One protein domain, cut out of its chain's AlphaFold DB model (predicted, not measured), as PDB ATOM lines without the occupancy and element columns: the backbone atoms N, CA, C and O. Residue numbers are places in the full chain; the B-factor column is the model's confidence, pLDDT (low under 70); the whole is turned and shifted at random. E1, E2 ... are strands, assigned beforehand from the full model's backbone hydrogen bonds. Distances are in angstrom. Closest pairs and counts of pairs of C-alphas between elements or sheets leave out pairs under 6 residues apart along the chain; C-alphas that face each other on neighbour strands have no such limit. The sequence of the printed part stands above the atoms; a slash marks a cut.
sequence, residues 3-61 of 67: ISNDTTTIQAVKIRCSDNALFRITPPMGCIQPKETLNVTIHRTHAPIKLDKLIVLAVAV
ATOM      1  N   ILE A   3     170.849 164.382 191.438       97.19
ATOM      2  CA  ILE A   3     171.436 164.879 190.184       97.19
ATOM      3  C   ILE A   3     170.296 165.461 189.344       97.19
ATOM      4  O   ILE A   3     169.449 164.697 188.885       97.19
ATOM      5  N   SER A   4     170.257 166.780 189.149       97.75
ATOM      6  CA  SER A   4     169.272 167.446 188.286       97.75
ATOM      7  C   SER A   4     169.782 167.554 186.849       97.75
ATOM      8  O   SER A   4     170.951 167.862 186.609       97.75
ATOM      9  N   ASN A   5     168.905 167.299 185.878       97.38
ATOM     10  CA  ASN A   5     169.173 167.580 184.473       97.38
ATOM     11  C   ASN A   5     168.517 168.902 184.066       97.38
ATOM     12  O   ASN A   5     167.378 168.936 183.609       97.38
ATOM     13  N   ASP A   6     169.264 169.995 184.170       97.44
ATOM     14  CA  ASP A   6     168.772 171.322 183.786       97.44
ATOM     15  C   ASP A   6     168.889 171.616 182.280       97.44
ATOM     16  O   ASP A   6     168.500 172.700 181.832       97.44
ATOM     17  N   THR A   7     169.368 170.649 181.492       95.44
ATOM     18  CA  THR A   7     169.526 170.756 180.035       95.44
ATOM     19  C   THR A   7     168.216 170.477 179.287       95.44
ATOM     20  O   THR A   7     167.178 170.189 179.885       95.44
ATOM     21  N   THR A   8     168.255 170.588 177.958       95.75
ATOM     22  CA  THR A   8     167.126 170.300 177.058       95.75
ATOM     23  C   THR A   8     167.196 168.908 176.424       95.75
ATOM     24  O   THR A   8     166.303 168.544 175.665       95.75
ATOM     25  N   THR A   9     168.230 168.118 176.723       95.69
ATOM     26  CA  THR A   9     168.426 166.766 176.182       95.69
ATOM     27  C   THR A   9     168.436 165.726 177.297       95.69
ATOM     28  O   THR A   9     168.673 166.040 178.464       95.69
ATOM     29  N   ILE A  10     168.165 164.468 176.950       96.44
ATOM     30  CA  ILE A  10     168.301 163.357 177.896       96.44
ATOM     31  C   ILE A  10     169.783 163.205 178.244       96.44
ATOM     32  O   ILE A  10     170.631 163.168 177.354       96.44
ATOM     33  N   GLN A  11     170.096 163.085 179.530       97.38
ATOM     34  CA  GLN A  11     171.460 162.838 179.996       97.38
ATOM     35  C   GLN A  11     171.588 161.385 180.443       97.38
ATOM     36  O   GLN A  11     170.909 160.961 181.379       97.38
ATOM     37  N   ALA A  12     172.469 160.623 179.797       97.25
ATOM     38  CA  ALA A  12     172.887 159.321 180.297       97.25
ATOM     39  C   ALA A  12     173.962 159.534 181.364       97.25
ATOM     40  O   ALA A  12     174.977 160.184 181.111       97.25
ATOM     41  N   VAL A  13     173.744 158.981 182.554       97.38
ATOM     42  CA  VAL A  13     174.633 159.126 183.705       97.38
ATOM     43  C   VAL A  13     175.197 157.785 184.157       97.38
ATOM     44  O   VAL A  13     174.496 156.772 184.211       97.38
ATOM     45  N   LYS A  14     176.476 157.782 184.531       97.00
ATOM     46  CA  LYS A  14     177.163 156.646 185.150       97.00
ATOM     47  C   LYS A  14     177.935 157.106 186.371       97.00
ATOM     48  O   LYS A  14     178.728 158.040 186.298       97.00
ATOM     49  N   ILE A  15     177.735 156.411 187.478       97.31
ATOM     50  CA  ILE A  15     178.307 156.757 188.770       97.31
ATOM     51  C   ILE A  15     179.354 155.708 189.129       97.31
ATOM     52  O   ILE A  15     179.119 154.502 189.041       97.31
ATOM     53  N   ARG A  16     180.547 156.170 189.492       94.94
ATOM     54  CA  ARG A  16     181.681 155.338 189.900       94.94
ATOM     55  C   ARG A  16     182.169 155.795 191.266       94.94
ATOM     56  O   ARG A  16     182.135 156.987 191.550       94.94
ATOM     57  N   CYS A  17     182.671 154.878 192.083       94.12
ATOM     58  CA  CYS A  17     183.408 155.210 193.301       94.12
ATOM     59  C   CYS A  17     184.811 154.596 193.281       94.12
ATOM     60  O   CYS A  17     185.092 153.682 192.503       94.12
ATOM     61  N   SER A  18     185.689 155.111 194.142       94.44
ATOM     62  CA  SER A  18     187.039 154.578 194.361       94.44
ATOM     63  C   SER A  18     187.054 153.192 195.011       94.44
ATOM     64  O   SER A  18     188.049 152.483 194.884       94.44
ATOM     65  N   ASP A  19     185.971 152.798 195.686       92.69
ATOM     66  CA  ASP A  19     185.869 151.539 196.423       92.69
ATOM     67  C   ASP A  19     184.438 150.973 196.348       92.69
ATOM     68  O   ASP A  19     183.534 151.397 197.073       92.69
ATOM     69  N   ASN A  20     184.221 150.021 195.433       89.62
ATOM     70  CA  ASN A  20     182.912 149.383 195.230       89.62
ATOM     71  C   ASN A  20     182.612 148.283 196.266       89.62
ATOM     72  O   ASN A  20     181.491 147.780 196.300       89.62
ATOM     73  N   ALA A  21     183.599 147.878 197.074       90.06
ATOM     74  CA  ALA A  21     183.387 146.910 198.149       90.06
ATOM     75  C   ALA A  21     182.814 147.604 199.390       90.06
ATOM     76  O   ALA A  21     181.961 147.046 200.077       90.06
ATOM     77  N   LEU A  22     183.256 148.840 199.651       93.44
ATOM     78  CA  LEU A  22     182.799 149.636 200.785       93.44
ATOM     79  C   LEU A  22     181.525 150.440 200.493       93.44
ATOM     80  O   LEU A  22     180.700 150.632 201.392       93.44
ATOM     81  N   PHE A  23     181.362 150.922 199.258       94.38
ATOM     82  CA  PHE A  23     180.230 151.755 198.860       94.38
ATOM     83  C   PHE A  23     179.367 151.074 197.805       94.38
ATOM     84  O   PHE A  23     179.830 150.741 196.716       94.38
ATOM     85  N   ARG A  24     178.070 150.961 198.096       95.12
ATOM     86  CA  ARG A  24     177.055 150.505 197.146       95.12
ATOM     87  C   ARG A  24     176.206 151.683 196.685       95.12
ATOM     88  O   ARG A  24     175.546 152.335 197.493       95.12
ATOM     89  N   ILE A  25     176.220 151.934 195.379       96.06
ATOM     90  CA  ILE A  25     175.493 153.029 194.728       96.06
ATOM     91  C   ILE A  25     174.261 152.467 194.018       96.06
ATOM     92  O   ILE A  25     174.383 151.527 193.230       96.06
ATOM     93  N   THR A  26     173.095 153.072 194.255       96.19
ATOM     94  CA  THR A  26     171.833 152.666 193.627       96.19
ATOM     95  C   THR A  26     171.019 153.890 193.177       96.19
ATOM     96  O   THR A  26     170.666 154.703 194.031       96.19
ATOM     97  N   PRO A  27     170.668 154.009 191.880       97.00
ATOM     98  CA  PRO A  27     171.177 153.212 190.759       97.00
ATOM     99  C   PRO A  27     172.617 153.628 190.372       97.00
ATOM    100  O   PRO A  27     172.967 154.801 190.504       97.00
ATOM    101  N   PRO A  28     173.476 152.712 189.878       96.00
ATOM    102  CA  PRO A  28     174.844 153.045 189.453       96.00
ATOM    103  C   PRO A  28     174.908 153.696 188.060       96.00
ATOM    104  O   PRO A  28     175.942 154.237 187.667       96.00
ATOM    105  N   MET A  29     173.823 153.616 187.288       96.62
ATOM    106  CA  MET A  29     173.663 154.255 185.985       96.62
ATOM    107  C   MET A  29     172.181 154.485 185.687       96.62
ATOM    108  O   MET A  29     171.330 153.795 186.247       96.62
ATOM    109  N   GLY A  30     171.881 155.422 184.795       95.12
ATOM    110  CA  GLY A  30     170.518 155.704 184.357       95.12
ATOM    111  C   GLY A  30     170.466 156.818 183.320       95.12
ATOM    112  O   GLY A  30     171.498 157.367 182.942       95.12
ATOM    113  N   CYS A  31     169.258 157.158 182.883       96.50
ATOM    114  CA  CYS A  31     168.994 158.333 182.059       96.50
ATOM    115  C   CYS A  31     168.135 159.317 182.854       96.50
ATOM    116  O   CYS A  31     167.256 158.892 183.602       96.50
ATOM    117  N   ILE A  32     168.382 160.613 182.684       97.50
ATOM    118  CA  ILE A  32     167.616 161.689 183.320       97.50
ATOM    119  C   ILE A  32     166.964 162.509 182.206       97.50
ATOM    120  O   ILE A  32     167.679 163.037 181.349       97.50
ATOM    121  N   GLN A  33     165.632 162.608 182.185       97.44
ATOM    122  CA  GLN A  33     164.933 163.447 181.201       97.44
ATOM    123  C   GLN A  33     165.225 164.936 181.444       97.44
ATOM    124  O   GLN A  33     165.664 165.305 182.539       97.44
ATOM    125  N   PRO A  34     165.009 165.813 180.448       97.19
ATOM    126  CA  PRO A  34     165.071 167.254 180.658       97.19
ATOM    127  C   PRO A  34     164.202 167.686 181.842       97.19
ATOM    128  O   PRO A  34     163.037 167.308 181.929       97.19
ATOM    129  N   LYS A  35     164.769 168.496 182.739       97.38
ATOM    130  CA  LYS A  35     164.129 169.023 183.957       97.38
ATOM    131  C   LYS A  35     163.754 167.984 185.017       97.38
ATOM    132  O   LYS A  35     163.120 168.336 186.009       97.38
ATOM    133  N   GLU A  36     164.189 166.736 184.869       98.06
ATOM    134  CA  GLU A  36     164.040 165.717 185.907       98.06
ATOM    135  C   GLU A  36     165.260 165.636 186.832       98.06
ATOM    136  O   GLU A  36     166.335 166.180 186.564       98.06
ATOM    137  N   THR A  37     165.086 164.933 187.953       98.06
ATOM    138  CA  THR A  37     166.135 164.686 188.945       98.06
ATOM    139  C   THR A  37     166.262 163.197 189.230       98.06
ATOM    140  O   THR A  37     165.281 162.533 189.565       98.06
ATOM    141  N   LEU A  38     167.489 162.680 189.174       97.56
ATOM    142  CA  LEU A  38     167.814 161.332 189.624       97.56
ATOM    143  C   LEU A  38     168.242 161.349 191.090       97.56
ATOM    144  O   LEU A  38     169.237 161.977 191.456       97.56
ATOM    145  N   ASN A  39     167.525 160.594 191.920       97.81
ATOM    146  CA  ASN A  39     167.914 160.348 193.304       97.81
ATOM    147  C   ASN A  39     168.797 159.101 193.396       97.81
ATOM    148  O   ASN A  39     168.417 158.012 192.971       97.81
ATOM    149  N   VAL A  40     169.982 159.280 193.974       97.25
ATOM    150  CA  VAL A  40     171.010 158.253 194.130       97.25
ATOM    151  C   VAL A  40     171.224 157.982 195.612       97.25
ATOM    152  O   VAL A  40     171.625 158.868 196.382       97.25
ATOM    153  N   THR A  41     171.007 156.732 196.001       97.25
ATOM    154  CA  THR A  41     171.322 156.220 197.333       97.25
ATOM    155  C   THR A  41     172.754 155.704 197.354       97.25
ATOM    156  O   THR A  41     173.158 154.924 196.492       97.25
ATOM    157  N   ILE A  42     173.519 156.132 198.357       95.69
ATOM    158  CA  ILE A  42     174.887 155.678 198.602       95.69
ATOM    159  C   ILE A  42     174.884 154.992 199.963       95.69
ATOM    160  O   ILE A  42     174.666 155.640 200.985       95.69
ATOM    161  N   HIS A  43     175.103 153.683 199.975       95.19
ATOM    162  CA  HIS A  43     175.231 152.900 201.196       95.19
ATOM    163  C   HIS A  43     176.709 152.622 201.473       95.19
ATOM    164  O   HIS A  43     177.406 152.122 200.592       95.19
ATOM    165  N   ARG A  44     177.178 152.927 202.687       93.38
ATOM    166  CA  ARG A  44     178.533 152.613 203.153       93.38
ATOM    167  C   ARG A  44     178.467 151.471 204.160       93.38
ATOM    168  O   ARG A  44     177.796 151.600 205.182       93.38
ATOM    169  N   THR A  45     179.186 150.388 203.899       93.44
ATOM    170  CA  THR A  45     179.329 149.282 204.854       93.44
ATOM    171  C   THR A  45     180.283 149.669 205.992       93.44
ATOM    172  O   THR A  45     181.095 150.586 205.866       93.44
ATOM    173  N   HIS A  46     180.174 149.017 207.149       92.25
ATOM    174  CA  HIS A  46     181.034 149.305 208.296       92.25
ATOM    175  C   HIS A  46     182.508 148.979 207.990       92.25
ATOM    176  O   HIS A  46     182.857 147.826 207.752       92.25
ATOM    177  N   ALA A  47     183.369 150.000 208.014       90.56
ATOM    178  CA  ALA A  47     184.819 149.894 207.850       90.56
ATOM    179  C   ALA A  47     185.527 151.110 208.484       90.56
ATOM    180  O   ALA A  47     184.867 152.144 208.693       90.56
ATOM    181  N   PRO A  48     186.852 151.036 208.740       91.75
ATOM    182  CA  PRO A  48     187.644 152.159 209.240       91.75
ATOM    183  C   PRO A  48     187.474 153.434 208.411       91.75
ATOM    184  O   PRO A  48     187.105 153.390 207.235       91.75
ATOM    185  N   ILE A  49     187.737 154.585 209.029       90.19
ATOM    186  CA  ILE A  49     187.666 155.879 208.346       90.19
ATOM    187  C   ILE A  49     188.696 155.893 207.212       90.19
ATOM    188  O   ILE A  49     189.884 155.666 207.430       90.19
ATOM    189  N   LYS A  50     188.217 156.155 205.997       89.25
ATOM    190  CA  LYS A  50     188.998 156.215 204.762       89.25
ATOM    191  C   LYS A  50     188.422 157.326 203.893       89.25
ATOM    192  O   LYS A  50     187.207 157.518 203.861       89.25
ATOM    193  N   LEU A  51     189.300 158.068 203.222       89.56
ATOM    194  CA  LEU A  51     188.897 159.057 202.231       89.56
ATOM    195  C   LEU A  51     188.587 158.351 200.906       89.56
ATOM    196  O   LEU A  51     189.450 157.670 200.354       89.56
ATOM    197  N   ASP A  52     187.385 158.568 200.380       90.62
ATOM    198  CA  ASP A  52     186.916 157.985 199.123       90.62
ATOM    199  C   ASP A  52     186.303 159.051 198.207       90.62
ATOM    200  O   ASP A  52     185.943 160.147 198.643       90.62
ATOM    201  N   LYS A  53     186.222 158.743 196.909       93.06
ATOM    202  CA  LYS A  53     185.719 159.647 195.869       93.06
ATOM    203  C   LYS A  53     184.587 158.989 195.093       93.06
ATOM    204  O   LYS A  53     184.644 157.797 194.793       93.06
ATOM    205  N   LEU A  54     183.598 159.793 194.714       94.50
ATOM    206  CA  LEU A  54     182.529 159.426 193.792       94.50
ATOM    207  C   LEU A  54     182.599 160.343 192.569       94.50
ATOM    208  O   LEU A  54     182.763 161.552 192.705       94.50
ATOM    209  N   ILE A  55     182.505 159.757 191.380       96.38
ATOM    210  CA  ILE A  55     182.549 160.450 190.093       96.38
ATOM    211  C   ILE A  55     181.239 160.175 189.366       96.38
ATOM    212  O   ILE A  55     180.833 159.020 189.222       96.38
ATOM    213  N   VAL A  56     180.606 161.240 188.882       97.19
ATOM    214  CA  VAL A  56     179.449 161.172 187.987       97.19
ATOM    215  C   VAL A  56     179.917 161.533 186.587       97.19
ATOM    216  O   VAL A  56     180.453 162.614 186.363       97.19
ATOM    217  N   LEU A  57     179.715 160.618 185.651       97.38
ATOM    218  CA  LEU A  57     179.914 160.836 184.224       97.38
ATOM    219  C   LEU A  57     178.542 161.089 183.612       97.38
ATOM    220  O   LEU A  57     177.646 160.273 183.822       97.38
ATOM    221  N   ALA A  58     178.381 162.183 182.873       96.12
ATOM    222  CA  ALA A  58     177.152 162.520 182.164       96.12
ATOM    223  C   ALA A  58     177.464 162.766 180.686       96.12
ATOM    224  O   ALA A  58     178.459 163.417 180.364       96.12
ATOM    225  N   VAL A  59     176.630 162.229 179.799       96.31
ATOM    226  CA  VAL A  59     176.725 162.434 178.351       96.31
ATOM    227  C   VAL A  59     175.329 162.712 177.813       96.31
ATOM    228  O   VAL A  59     174.386 161.975 178.113       96.31
ATOM    229  N   ALA A  60     175.207 163.752 176.988       95.12
ATOM    230  CA  ALA A  60     173.976 164.020 176.263       95.12
ATOM    231  C   ALA A  60     173.686 162.843 175.327       95.12
ATOM    232  O   ALA A  60     174.511 162.491 174.480       95.12
ATOM    233  N   VAL A  61     172.515 162.236 175.472       90.31
ATOM    234  CA  VAL A  61     172.039 161.230 174.530       90.31
ATOM    235  C   VAL A  61     171.698 161.976 173.248       90.31
ATOM    236  O   VAL A  61     170.696 162.689 173.178       90.31
TER     237      VAL A  61
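Overview. This is residues 3 to 61 of the 67 residues of the protein "MSP domain-containing protein" of Nippostrongylus brasiliensis (UniProt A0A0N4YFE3). This is a narrow, loose rod of strands that run roughly along its length: a three-stranded antiparallel sheet, E3, E1, E6, lies toward one end, and a small two-stranded pair, E2 and E5, lies toward the other. Two broken strands run along the rod: E2 runs on into E3, passing from the small pair to the larger sheet, and E4 runs on into E5, with residues 3 to 4 beside E4. The printed part has 59 residues with no named helix and six named strands, E1 to E6 in chain order, and its class is all strand, though only 29 residues, under half, are in named elements. It is loose, with a radius of gyration of the C-alphas of 13.1 A, and spans 42 by 16 by 14 A.

Along the chain. Find C-alpha 11 at (171.460, 162.838, 179.996); from there E1, residues 11 to 17, runs 19.4 A to C-alpha 17 at (183.408, 155.210, 193.301). E6, residues 54 to 60, runs 20.0 A and ends with C-alpha 60 at (173.976, 164.020, 176.263). E3 is residues 29 to 32, 9.9 A long. Look next at E2, residues 23 to 26, and E5, residues 41 to 44, each 9.9 A long. E4, residues 37 to 39, measures 6.4 A.

Arrangement. Start at E1, the inner strand of the larger sheet, which is only just strongly twisted, its C-alphas lying up to 4.2 A off the best plane. Its neighbour E6 is antiparallel at 162 degrees; look for N 14 and O 57, 2.8 A apart and within hydrogen-bond range. On the pair of E1 with E3, antiparallel at 149 degrees, N 13 and O 30 are within hydrogen-bond range at 2.8 A. Going back from E3 across a break of 2 residues, you reach E2, which runs on into E3 at 39 degrees. E2 is the antiparallel neighbour of E5 at 163 degrees, with N 24 and O 43 within hydrogen-bond range at 2.8 A. E4 runs on into E5 across a break of 1 residue, at 28 degrees, and the two meet only through their link. E4 pairs with no named strand, but its residues 37 to 38 pair antiparallel with residues 3 to 4. The closest C-alphas of E3 and E4 are those of Ile 32 and Leu 38, 6.3 A apart. E4 is apart from E1 and from E6, and E5 is apart from E1.

Size, cuts and confidence. The two C-alphas farthest apart are those of Thr 8 and Pro 48, 42.3 A from each other. The printed part, residues 3 to 61, has no cut. No link is long: the link from E5 to E6, 9 residues, is short, and the other four are tight. The mean pLDDT of the printed part is 95.2, and no printed residue is under 70.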